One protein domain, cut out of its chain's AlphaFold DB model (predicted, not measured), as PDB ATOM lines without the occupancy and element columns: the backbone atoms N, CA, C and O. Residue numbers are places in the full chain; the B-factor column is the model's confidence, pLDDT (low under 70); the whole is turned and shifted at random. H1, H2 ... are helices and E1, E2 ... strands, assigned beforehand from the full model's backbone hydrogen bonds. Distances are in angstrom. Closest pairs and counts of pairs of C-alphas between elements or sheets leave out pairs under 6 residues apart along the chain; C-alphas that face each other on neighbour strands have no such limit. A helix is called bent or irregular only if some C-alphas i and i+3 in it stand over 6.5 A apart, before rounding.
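Overview. This is residues 195 to 287 of the 386 residues of the protein "zf-C2HC5 domain-containing protein" of Oryza meyeriana var. granulata (UniProt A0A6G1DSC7). The printed part is a flat, open U: H1 and the stretch after it make one arm, the chain turns back beyond H2, and H3 followed by the strand hairpin E1 and E2 makes the other arm. From the hairpin, H4 folds back into the gap between the arms, which is otherwise largely empty. The printed part has 93 residues, with named elements in the order H1 H2 H3 E1 E2 H4, the two strands antiparallel, and its class is mostly helix. It is extended, with a radius of gyration of the C-alphas of 20.5 A and spans of 58 by 41 by 13 A.

Along the chain. H1, residues 195 to 215, begins at C-alpha (236.349, 283.729, 224.788) and measures 28.0 A; it has a kink of 42 degrees near residue 209 and is irregular, with C-alphas 210 and 213 7.4 A apart. H2 is residues 223 to 226. H3, residues 236 to 257, starts at C-alpha (249.764, 289.968, 163.757) and measures 31.5 A. E1 is residues 261 to 265, E2 residues 270 to 274. H4, residues 277 to 285, measures 12.1 A and ends at C-alpha (252.594, 291.202, 194.207).

Arrangement. H1 and H2 touch no helix. H3 touches H4 with residues 256 to 257 alone, the closest C-alphas being those of Lys 257 and Ala 278, 7.2 A; they run opposite ways at a shallow tilt of 32 degrees, only just short of steep. E1 and E2 form a hairpin at 158 degrees, with N 263 and O 272 at 3.0 A and N 272 and O 263 at 2.9 A. Every O i to N i+4 pair is within hydrogen-bond range in H4, 15 of 17 in H1 and 17 of 18 in H3; H2 is too short for one.

Size, cuts and confidence. The C-alphas of Ala 195 and Ser 236, the two farthest apart, are 62.8 A apart. The printed part has no cut and no long link. Residue 219, residues 221 to 231 and residues 274 to 287 have pLDDT under 70.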
ATOM      1  N   ALA A 195     235.059 283.243 225.271       83.88
ATOM      2  CA  ALA A 195     236.349 283.729 224.788       83.88
ATOM      3  C   ALA A 195     236.859 282.973 223.545       83.88
ATOM      4  O   ALA A 195     237.357 283.602 222.611       83.88
ATOM      5  N   GLU A 196     236.717 281.646 223.484       83.44
ATOM      6  CA  GLU A 196     237.070 280.857 222.293       83.44
ATOM      7  C   GLU A 196     236.101 281.117 221.137       83.44
ATOM      8  O   GLU A 196     236.537 281.217 219.989       83.44
ATOM      9  N   ALA A 197     234.809 281.308 221.428       86.00
ATOM     10  CA  ALA A 197     233.823 281.724 220.433       86.00
ATOM     11  C   ALA A 197     234.183 283.096 219.828       86.00
ATOM     12  O   ALA A 197     234.230 283.246 218.604       86.00
ATOM     13  N   ALA A 198     234.526 284.074 220.673       85.81
ATOM     14  CA  ALA A 198     234.991 285.391 220.246       85.81
ATOM     15  C   ALA A 198     236.307 285.317 219.450       85.81
ATOM     16  O   ALA A 198     236.433 285.965 218.411       85.81
ATOM     17  N   ALA A 199     237.267 284.487 219.870       89.31
ATOM     18  CA  ALA A 199     238.531 284.290 219.159       89.31
ATOM     19  C   ALA A 199     238.346 283.606 217.792       89.31
ATOM     20  O   ALA A 199     239.013 283.973 216.823       89.31
ATOM     21  N   ALA A 200     237.431 282.638 217.681       86.88
ATOM     22  CA  ALA A 200     237.074 282.000 216.416       86.88
ATOM     23  C   ALA A 200     236.358 282.979 215.468       86.88
ATOM     24  O   ALA A 200     236.666 283.019 214.276       86.88
ATOM     25  N   TYR A 201     235.459 283.815 215.995       89.19
ATOM     26  CA  TYR A 201     234.795 284.868 215.225       89.19
ATOM     27  C   TYR A 201     235.783 285.944 214.746       89.19
ATOM     28  O   TYR A 201     235.766 286.309 213.573       89.19
ATOM     29  N   ALA A 202     236.708 286.385 215.605       93.44
ATOM     30  CA  ALA A 202     237.760 287.336 215.248       93.44
ATOM     31  C   ALA A 202     238.690 286.794 214.148       93.44
ATOM     32  O   ALA A 202     238.962 287.504 213.182       93.44
ATOM     33  N   LYS A 203     239.117 285.523 214.240       93.25
ATOM     34  CA  LYS A 203     239.859 284.849 213.158       93.25
ATOM     35  C   LYS A 203     239.057 284.854 211.859       93.25
ATOM     36  O   LYS A 203     239.549 285.353 210.856       93.25
ATOM     37  N   ARG A 204     237.786 284.436 211.901       91.00
ATOM     38  CA  ARG A 204     236.900 284.423 210.728       91.00
ATOM     39  C   ARG A 204     236.716 285.808 210.092       91.00
ATOM     40  O   ARG A 204     236.618 285.885 208.871       91.00
ATOM     41  N   LEU A 205     236.678 286.890 210.872       91.75
ATOM     42  CA  LEU A 205     236.654 288.257 210.335       91.75
ATOM     43  C   LEU A 205     237.968 288.624 209.629       91.75
ATOM     44  O   LEU A 205     237.921 289.156 208.525       91.75
ATOM     45  N   VAL A 206     239.122 288.294 210.215       92.69
ATOM     46  CA  VAL A 206     240.443 288.501 209.587       92.69
ATOM     47  C   VAL A 206     240.608 287.645 208.324       92.69
ATOM     48  O   VAL A 206     241.187 288.096 207.338       92.69
ATOM     49  N   ASP A 207     240.060 286.432 208.314       88.31
ATOM     50  CA  ASP A 207     240.063 285.557 207.142       88.31
ATOM     51  C   ASP A 207     239.107 286.064 206.051       88.31
ATOM     52  O   ASP A 207     239.411 285.909 204.870       88.31
ATOM     53  N   TYR A 208     237.992 286.719 206.402       89.06
ATOM     54  CA  TYR A 208     237.169 287.442 205.428       89.06
ATOM     55  C   TYR A 208     237.881 288.679 204.880       89.06
ATOM     56  O   TYR A 208     237.846 288.878 203.672       89.06
ATOM     57  N   ASP A 209     238.539 289.479 205.721       90.44
ATOM     58  CA  ASP A 209     239.306 290.659 205.301       90.44
ATOM     59  C   ASP A 209     240.354 290.263 204.244       90.44
ATOM     60  O   ASP A 209     240.276 290.691 203.090       90.44
ATOM     61  N   ARG A 210     241.216 289.294 204.586       86.12
ATOM     62  CA  ARG A 210     242.263 288.736 203.711       86.12
ATOM     63  C   ARG A 210     241.733 288.079 202.434       86.12
ATOM     64  O   ARG A 210     242.271 288.315 201.358       86.12
ATOM     65  N   ASN A 211     240.714 287.221 202.538       82.44
ATOM     66  CA  ASN A 211     240.288 286.371 201.419       82.44
ATOM     67  C   ASN A 211     239.083 286.917 200.638       82.44
ATOM     68  O   ASN A 211     238.675 286.291 199.661       82.44
ATOM     69  N   SER A 212     238.502 288.057 201.033       75.56
ATOM     70  CA  SER A 212     237.344 288.667 200.360       75.56
ATOM     71  C   SER A 212     237.598 288.857 198.866       75.56
ATOM     72  O   SER A 212     236.925 288.224 198.056       75.56
ATOM     73  N   ALA A 213     238.621 289.639 198.510       71.69
ATOM     74  CA  ALA A 213     238.991 289.937 197.129       71.69
ATOM     75  C   ALA A 213     239.324 288.676 196.311       71.69
ATOM     76  O   ALA A 213     238.927 288.571 195.153       71.69
ATOM     77  N   ALA A 214     239.986 287.685 196.921       73.56
ATOM     78  CA  ALA A 214     240.284 286.408 196.271       73.56
ATOM     79  C   ALA A 214     239.013 285.581 195.993       73.56
ATOM     80  O   ALA A 214     238.901 284.957 194.940       73.56
ATOM     81  N   ARG A 215     238.033 285.600 196.909       76.00
ATOM     82  CA  ARG A 215     236.755 284.877 196.777       76.00
ATOM     83  C   ARG A 215     235.731 285.606 195.902       76.00
ATOM     84  O   ARG A 215     234.791 284.973 195.432       76.00
ATOM     85  N   THR A 216     235.881 286.916 195.708       74.12
ATOM     86  CA  THR A 216     235.028 287.740 194.835       74.12
ATOM     87  C   THR A 216     235.708 288.135 193.527       74.12
ATOM     88  O   THR A 216     235.183 289.002 192.829       74.12
ATOM     89  N   LYS A 217     236.846 287.524 193.157       75.06
ATOM     90  CA  LYS A 217     237.351 287.652 191.788       75.06
ATOM     91  C   LYS A 217     236.395 286.916 190.850       75.06
ATOM     92  O   LYS A 217     236.462 285.696 190.709       75.06
ATOM     93  N   VAL A 218     235.522 287.685 190.210       80.25
ATOM     94  CA  VAL A 218     234.826 287.264 188.996       80.25
ATOM     95  C   VAL A 218     235.881 287.151 187.897       80.25
ATOM     96  O   VAL A 218     236.653 288.086 187.680       80.25
ATOM     97  N   TYR A 219     235.942 285.984 187.269       69.19
ATOM     98  CA  TYR A 219     236.620 285.780 185.995       69.19
ATOM     99  C   TYR A 219     235.556 285.949 184.911       69.19
ATOM    100  O   TYR A 219     234.411 285.539 185.122       69.19
ATOM    101  N   ASP A 220     235.905 286.591 183.805       78.50
ATOM    102  CA  ASP A 220     235.009 286.736 182.659       78.50
ATOM    103  C   ASP A 220     235.475 285.784 181.560       78.50
ATOM    104  O   ASP A 220     236.512 286.001 180.933       78.50
ATOM    105  N   ASP A 221     234.693 284.727 181.338       65.88
ATOM    106  CA  ASP A 221     235.004 283.653 180.393       65.88
ATOM    107  C   ASP A 221     235.170 284.150 178.941       65.88
ATOM    108  O   ASP A 221     235.739 283.434 178.116       65.88
ATOM    109  N   GLN A 222     234.693 285.360 178.604       60.09
ATOM    110  CA  GLN A 222     234.905 285.954 177.281       60.09
ATOM    111  C   GLN A 222     236.257 286.671 177.166       60.09
ATOM    112  O   GLN A 222     237.000 286.384 176.223       60.09
ATOM    113  N   SER A 223     236.615 287.547 178.111       59.94
ATOM    114  CA  SER A 223     237.902 288.263 178.069       59.94
ATOM    115  C   SER A 223     239.097 287.387 178.467       59.94
ATOM    116  O   SER A 223     240.050 287.273 177.691       59.94
ATOM    117  N   ASP A 224     239.040 286.691 179.612       63.22
ATOM    118  CA  ASP A 224     240.171 285.919 180.162       63.22
ATOM    119  C   ASP A 224     240.588 284.722 179.264       63.22
ATOM    120  O   ASP A 224     241.721 284.250 179.376       63.22
ATOM    121  N   TYR A 225     239.710 284.220 178.375       55.69
ATOM    122  CA  TYR A 225     239.971 283.014 177.563       55.69
ATOM    123  C   TYR A 225     240.179 283.263 176.053       55.69
ATOM    124  O   TYR A 225     240.930 282.520 175.419       55.69
ATOM    125  N   PHE A 226     239.551 284.282 175.447       49.03
ATOM    126  CA  PHE A 226     239.544 284.442 173.978       49.03
ATOM    127  C   PHE A 226     240.378 285.613 173.430       49.03
ATOM    128  O   PHE A 226     240.711 285.607 172.238       49.03
ATOM    129  N   GLU A 227     240.766 286.594 174.254       58.19
ATOM    130  CA  GLU A 227     241.389 287.839 173.765       58.19
ATOM    131  C   GLU A 227     242.766 287.666 173.102       58.19
ATOM    132  O   GLU A 227     243.113 288.459 172.225       58.19
ATOM    133  N   MET A 228     243.544 286.640 173.468       58.25
ATOM    134  CA  MET A 228     244.926 286.494 172.979       58.25
ATOM    135  C   MET A 228     245.059 285.766 171.635       58.25
ATOM    136  O   MET A 228     245.792 286.232 170.764       58.25
ATOM    137  N   GLU A 229     244.383 284.626 171.449       57.88
ATOM    138  CA  GLU A 229     244.566 283.789 170.246       57.88
ATOM    139  C   GLU A 229     243.379 283.851 169.270       57.88
ATOM    140  O   GLU A 229     243.581 283.721 168.062       57.88
ATOM    141  N   GLY A 230     242.160 284.120 169.756       67.88
ATOM    142  CA  GLY A 230     240.948 284.187 168.927       67.88
ATOM    143  C   GLY A 230     240.608 285.579 168.377       67.88
ATOM    144  O   GLY A 230     239.864 285.689 167.404       67.88
ATOM    145  N   ASN A 231     241.135 286.653 168.972       69.50
ATOM    146  CA  ASN A 231     240.705 288.020 168.666       69.50
ATOM    147  C   ASN A 231     241.055 288.442 167.226       69.50
ATOM    148  O   ASN A 231     242.213 288.694 166.888       69.50
ATOM    149  N   SER A 232     240.045 288.553 166.363       73.75
ATOM    150  CA  SER A 232     240.211 288.893 164.943       73.75
ATOM    151  C   SER A 232     240.735 290.321 164.708       73.75
ATOM    152  O   SER A 232     241.404 290.572 163.709       73.75
ATOM    153  N   TRP A 233     240.487 291.249 165.639       73.69
ATOM    154  CA  TRP A 233     240.725 292.686 165.441       73.69
ATOM    155  C   TRP A 233     242.141 293.168 165.792       73.69
ATOM    156  O   TRP A 233     242.502 294.280 165.418       73.69
ATOM    157  N   LEU A 234     242.962 292.342 166.450       75.25
ATOM    158  CA  LEU A 234     244.378 292.645 166.698       75.25
ATOM    159  C   LEU A 234     245.253 292.231 165.504       75.25
ATOM    160  O   LEU A 234     245.111 291.123 164.963       75.25
ATOM    161  N   SER A 235     246.209 293.082 165.121       83.69
ATOM    162  CA  SER A 235     247.165 292.764 164.059       83.69
ATOM    163  C   SER A 235     248.142 291.666 164.484       83.69
ATOM    164  O   SER A 235     248.378 291.407 165.666       83.69
ATOM    165  N   SER A 236     248.783 291.031 163.500       83.50
ATOM    166  CA  SER A 236     249.764 289.968 163.757       83.50
ATOM    167  C   SER A 236     250.982 290.418 164.581       83.50
ATOM    168  O   SER A 236     251.679 289.556 165.110       83.50
ATOM    169  N   LYS A 237     251.256 291.728 164.679       86.75
ATOM    170  CA  LYS A 237     252.340 292.271 165.510       86.75
ATOM    171  C   LYS A 237     251.899 292.374 166.967       86.75
ATOM    172  O   LYS A 237     252.487 291.715 167.816       86.75
ATOM    173  N   GLU A 238     250.790 293.066 167.216       83.50
ATOM    174  CA  GLU A 238     250.208 293.244 168.556       83.50
ATOM    175  C   GLU A 238     249.915 291.895 169.231       83.50
ATOM    176  O   GLU A 238     250.219 291.715 170.406       83.50
ATOM    177  N   LYS A 239     249.435 290.899 168.470       82.94
ATOM    178  CA  LYS A 239     249.289 289.508 168.941       82.94
ATOM    179  C   LYS A 239     250.605 288.893 169.417       82.94
ATOM    180  O   LYS A 239     250.627 288.217 170.441       82.94
ATOM    181  N   SER A 240     251.702 289.116 168.692       82.44
ATOM    182  CA  SER A 240     253.021 288.601 169.078       82.44
ATOM    183  C   SER A 240     253.596 289.322 170.301       82.44
ATOM    184  O   SER A 240     254.194 288.674 171.158       82.44
ATOM    185  N   ASP A 241     253.347 290.627 170.436       85.56
ATOM    186  CA  ASP A 241     253.781 291.415 171.591       85.56
ATOM    187  C   ASP A 241     252.987 291.054 172.857       85.56
ATOM    188  O   ASP A 241     253.588 290.831 173.907       85.56
ATOM    189  N   LEU A 242     251.661 290.894 172.761       81.25
ATOM    190  CA  LEU A 242     250.814 290.417 173.863       81.25
ATOM    191  C   LEU A 242     251.176 288.989 174.284       81.25
ATOM    192  O   LEU A 242     251.351 288.731 175.475       81.25
ATOM    193  N   LYS A 243     251.374 288.071 173.325       84.12
ATOM    194  CA  LYS A 243     251.804 286.698 173.630       84.12
ATOM    195  C   LYS A 243     253.157 286.676 174.344       84.12
ATOM    196  O   LYS A 243     253.298 285.966 175.331       84.12
ATOM    197  N   LYS A 244     254.105 287.517 173.919       90.44
ATOM    198  CA  LYS A 244     255.418 287.683 174.562       90.44
ATOM    199  C   LYS A 244     255.332 288.306 175.962       90.44
ATOM    200  O   LYS A 244     256.099 287.918 176.840       90.44
ATOM    201  N   GLN A 245     254.418 289.251 176.195       84.38
ATOM    202  CA  GLN A 245     254.161 289.796 177.535       84.38
ATOM    203  C   GLN A 245     253.568 288.731 178.466       84.38
ATOM    204  O   GLN A 245     254.034 288.583 179.594       84.38
ATOM    205  N   HIS A 246     252.590 287.957 177.988       80.88
ATOM    206  CA  HIS A 246     251.978 286.872 178.750       80.88
ATOM    207  C   HIS A 246     252.972 285.738 179.048       80.88
ATOM    208  O   HIS A 246     253.080 285.311 180.194       80.88
ATOM    209  N   GLU A 247     253.752 285.299 178.057       83.94
ATOM    210  CA  GLU A 247     254.831 284.316 178.218       83.94
ATOM    211  C   GLU A 247     255.887 284.806 179.221       83.94
ATOM    212  O   GLU A 247     256.238 284.079 180.147       83.94
ATOM    213  N   GLY A 248     256.320 286.069 179.126       88.56
ATOM    214  CA  GLY A 248     257.241 286.674 180.091       88.56
ATOM    215  C   GLY A 248     256.667 286.787 181.510       88.56
ATOM    216  O   GLY A 248     257.402 286.607 182.480       88.56
ATOM    217  N   ALA A 249     255.363 287.038 181.654       80.94
ATOM    218  CA  ALA A 249     254.680 287.059 182.948       80.94
ATOM    219  C   ALA A 249     254.504 285.649 183.543       80.94
ATOM    220  O   ALA A 249     254.660 285.470 184.751       80.94
ATOM    221  N   GLN A 250     254.233 284.639 182.709       79.56
ATOM    222  CA  GLN A 250     254.220 283.236 183.126       79.56
ATOM    223  C   GLN A 250     255.616 282.773 183.552       79.56
ATOM    224  O   GLN A 250     255.755 282.226 184.644       79.56
ATOM    225  N   GLU A 251     256.656 283.058 182.761       88.88
ATOM    226  CA  GLU A 251     258.034 282.698 183.103       88.88
ATOM    227  C   GLU A 251     258.505 283.416 184.376       88.88
ATOM    228  O   GLU A 251     259.153 282.805 185.224       88.88
ATOM    229  N   ALA A 252     258.142 284.690 184.571       84.00
ATOM    230  CA  ALA A 252     258.396 285.402 185.823       84.00
ATOM    231  C   ALA A 252     257.729 284.696 187.015       84.00
ATOM    232  O   ALA A 252     258.413 284.379 187.986       84.00
ATOM    233  N   ALA A 253     256.444 284.348 186.907       81.81
ATOM    234  CA  ALA A 253     255.720 283.636 187.958       81.81
ATOM    235  C   ALA A 253     256.255 282.211 188.215       81.81
ATOM    236  O   ALA A 253     256.156 281.710 189.330       81.81
ATOM    237  N   GLU A 254     256.814 281.519 187.221       80.31
ATOM    238  CA  GLU A 254     257.481 280.223 187.426       80.31
ATOM    239  C   GLU A 254     258.868 280.365 188.056       80.31
ATOM    240  O   GLU A 254     259.211 279.611 188.970       80.31
ATOM    241  N   ARG A 255     259.635 281.383 187.649       81.25
ATOM    242  CA  ARG A 255     260.887 281.769 188.311       81.25
ATOM    243  C   ARG A 255     260.647 282.189 189.763       81.25
ATOM    244  O   ARG A 255     261.508 281.917 190.593       81.25
ATOM    245  N   ASP A 256     259.512 282.812 190.079       73.44
ATOM    246  CA  ASP A 256     259.132 283.211 191.440       73.44
ATOM    247  C   ASP A 256     258.788 282.006 192.326       73.44
ATOM    248  O   ASP A 256     259.392 281.862 193.390       73.44
ATOM    249  N   LYS A 257     257.956 281.067 191.853       75.62
ATOM    250  CA  LYS A 257     257.662 279.790 192.550       75.62
ATOM    251  C   LYS A 257     258.917 278.970 192.880       75.62
ATOM    252  O   LYS A 257     258.907 278.161 193.806       75.62
ATOM    253  N   GLY A 258     259.998 279.150 192.117       75.62
ATOM    254  CA  GLY A 258     261.295 278.508 192.349       75.62
ATOM    255  C   GLY A 258     262.181 279.168 193.418       75.62
ATOM    256  O   GLY A 258     263.213 278.595 193.777       75.62
ATOM    257  N   LYS A 259     261.838 280.358 193.934       77.69
ATOM    258  CA  LYS A 259     262.693 281.125 194.861       77.69
ATOM    259  C   LYS A 259     262.551 280.653 196.306       77.69
ATOM    260  O   LYS A 259     261.660 281.073 197.037       77.69
ATOM    261  N   VAL A 260     263.514 279.855 196.763       80.50
ATOM    262  CA  VAL A 260     263.688 279.562 198.194       80.50
ATOM    263  C   VAL A 260     264.460 280.703 198.858       80.50
ATOM    264  O   VAL A 260     265.670 280.833 198.666       80.50
ATOM    265  N   VAL A 261     263.775 281.524 199.657       79.88
ATOM    266  CA  VAL A 261     264.408 282.590 200.447       79.88
ATOM    267  C   VAL A 261     265.015 282.000 201.722       79.88
ATOM    268  O   VAL A 261     264.350 281.297 202.487       79.88
ATOM    269  N   VAL A 262     266.297 282.287 201.956       86.19
ATOM    270  CA  VAL A 262     267.049 281.811 203.125       86.19
ATOM    271  C   VAL A 262     267.576 283.007 203.903       86.19
ATOM    272  O   VAL A 262     268.399 283.766 203.390       86.19
ATOM    273  N   THR A 263     267.121 283.174 205.142       83.88
ATOM    274  CA  THR A 263     267.567 284.256 206.025       83.88
ATOM    275  C   THR A 263     268.598 283.735 207.029       83.88
ATOM    276  O   THR A 263     268.455 282.658 207.613       83.88
ATOM    277  N   PHE A 264     269.680 284.496 207.200       85.81
ATOM    278  CA  PHE A 264     270.819 284.142 208.047       85.81
ATOM    279  C   PHE A 264     270.915 285.124 209.218       85.81
ATOM    280  O   PHE A 264     271.371 286.254 209.053       85.81
ATOM    281  N   ASP A 265     270.510 284.690 210.409       87.62
ATOM    282  CA  ASP A 265     270.714 285.446 211.642       87.62
ATOM    283  C   ASP A 265     272.144 285.220 212.154       87.62
ATOM    284  O   ASP A 265     272.476 284.183 212.741       87.62
ATOM    285  N   LEU A 266     272.994 286.223 211.925       82.56
ATOM    286  CA  LEU A 266     274.395 286.238 212.345       82.56
ATOM    287  C   LEU A 266     274.571 286.379 213.868       82.56
ATOM    288  O   LEU A 266     275.617 285.992 214.391       82.56
ATOM    289  N   VAL A 267     273.571 286.904 214.586       83.00
ATOM    290  CA  VAL A 267     273.620 287.117 216.042       83.00
ATOM    291  C   VAL A 267     273.175 285.851 216.774       83.00
ATOM    292  O   VAL A 267     273.898 285.348 217.635       83.00
ATOM    293  N   GLY A 268     272.032 285.277 216.395       78.44
ATOM    294  CA  GLY A 268     271.531 284.013 216.938       78.44
ATOM    295  C   GLY A 268     272.210 282.759 216.375       78.44
ATOM    296  O   GLY A 268     271.981 281.669 216.900       78.44
ATOM    297  N   ARG A 269     273.051 282.896 215.336       82.31
ATOM    298  CA  ARG A 269     273.677 281.798 214.566       82.31
ATOM    299  C   ARG A 269     272.651 280.799 214.022       82.31
ATOM    300  O   ARG A 269     272.840 279.585 214.119       82.31
ATOM    301  N   LYS A 270     271.547 281.308 213.476       75.75
ATOM    302  CA  LYS A 270     270.456 280.496 212.919       75.75
ATOM    303  C   LYS A 270     270.266 280.772 211.437       75.75
ATOM    304  O   LYS A 270     270.459 281.886 210.964       75.75
ATOM    305  N   VAL A 271     269.856 279.731 210.724       85.25
ATOM    306  CA  VAL A 271     269.446 279.798 209.322       85.25
ATOM    307  C   VAL A 271     267.972 279.435 209.282       85.25
ATOM    308  O   VAL A 271     267.598 278.380 209.801       85.25
ATOM    309  N   ILE A 272     267.141 280.299 208.705       79.50
ATOM    310  CA  ILE A 272     265.704 280.070 208.571       79.50
ATOM    311  C   ILE A 272     265.388 279.904 207.082       79.50
ATOM    312  O   ILE A 272     265.776 280.717 206.241       79.50
ATOM    313  N   LEU A 273     264.734 278.789 206.751       75.06
ATOM    314  CA  LEU A 273     264.303 278.454 205.395       75.06
ATOM    315  C   LEU A 273     262.845 278.886 205.232       75.06
ATOM    316  O   LEU A 273     261.936 278.075 205.421       75.06
ATOM    317  N   ASN A 274     262.633 280.158 204.898       66.81
ATOM    318  CA  ASN A 274     261.302 280.734 204.734       66.81
ATOM    319  C   ASN A 274     260.693 280.292 203.396       66.81
ATOM    320  O   ASN A 274     260.717 281.009 202.399       66.81
ATOM    321  N   LYS A 275     260.141 279.074 203.396       61.94
ATOM    322  CA  LYS A 275     259.353 278.516 202.286       61.94
ATOM    323  C   LYS A 275     258.045 279.275 202.066       61.94
ATOM    324  O   LYS A 275     257.586 279.369 200.935       61.94
ATOM    325  N   ASP A 276     257.477 279.810 203.142       53.97
ATOM    326  CA  ASP A 276     256.125 280.367 203.145       53.97
ATOM    327  C   ASP A 276     256.110 281.877 202.827       53.97
ATOM    328  O   ASP A 276     255.158 282.366 202.229       53.97
ATOM    329  N   GLU A 277     257.203 282.610 203.082       50.38
ATOM    330  CA  GLU A 277     257.331 284.024 202.665       50.38
ATOM    331  C   GLU A 277     257.239 284.201 201.142       50.38
ATOM    332  O   GLU A 277     256.764 285.228 200.663       50.38
ATOM    333  N   ALA A 278     257.654 283.192 200.365       45.94
ATOM    334  CA  ALA A 278     257.494 283.205 198.915       45.94
ATOM    335  C   ALA A 278     256.009 283.287 198.515       45.94
ATOM    336  O   ALA A 278     255.656 284.095 197.658       45.94
ATOM    337  N   THR A 279     255.125 282.531 199.180       50.03
ATOM    338  CA  THR A 279     253.682 282.533 198.877       50.03
ATOM    339  C   THR A 279     252.955 283.743 199.475       50.03
ATOM    340  O   THR A 279     251.946 284.191 198.928       50.03
ATOM    341  N   VAL A 280     253.494 284.350 200.542       46.41
ATOM    342  CA  VAL A 280     253.025 285.654 201.049       46.41
ATOM    343  C   VAL A 280     253.359 286.772 200.055       46.41
ATOM    344  O   VAL A 280     252.464 287.531 199.681       46.41
ATOM    345  N   LEU A 281     254.592 286.836 199.542       42.12
ATOM    346  CA  LEU A 281     254.988 287.825 198.531       42.12
ATOM    347  C   LEU A 281     254.277 287.616 197.182       42.12
ATOM    348  O   LEU A 281     253.952 288.598 196.516       42.12
ATOM    349  N   GLU A 282     253.959 286.375 196.793       46.78
ATOM    350  CA  GLU A 282     253.045 286.106 195.670       46.78
ATOM    351  C   GLU A 282     251.664 286.750 195.895       46.78
ATOM    352  O   GLU A 282     251.068 287.270 194.950       46.78
ATOM    353  N   SER A 283     251.148 286.751 197.132       48.75
ATOM    354  CA  SER A 283     249.830 287.325 197.442       48.75
ATOM    355  C   SER A 283     249.804 288.858 197.381       48.75
ATOM    356  O   SER A 283     248.827 289.424 196.886       48.75
ATOM    357  N   GLU A 284     250.884 289.534 197.788       44.03
ATOM    358  CA  GLU A 284     250.990 290.998 197.712       44.03
ATOM    359  C   GLU A 284     251.313 291.474 196.284       44.03
ATOM    360  O   GLU A 284     250.675 292.400 195.776       44.03
ATOM    361  N   HIS A 285     252.227 290.805 195.571       43.91
ATOM    362  CA  HIS A 285     252.594 291.202 194.207       43.91
ATOM    363  C   HIS A 285     251.524 290.878 193.152       43.91
ATOM    364  O   HIS A 285     251.455 291.572 192.139       43.91
ATOM    365  N   ARG A 286     250.622 289.911 193.381       41.75
ATOM    366  CA  ARG A 286     249.505 289.634 192.451       41.75
ATOM    367  C   ARG A 286     248.464 290.763 192.381       41.75
ATOM    368  O   ARG A 286     247.660 290.784 191.451       41.75
ATOM    369  N   ILE A 287     248.475 291.699 193.334       45.12
ATOM    370  CA  ILE A 287     247.610 292.890 193.333       45.12
ATOM    371  C   ILE A 287     248.199 293.994 192.438       45.12
ATOM    372  O   ILE A 287     247.452 294.723 191.783       45.12
TER     373      ILE A 287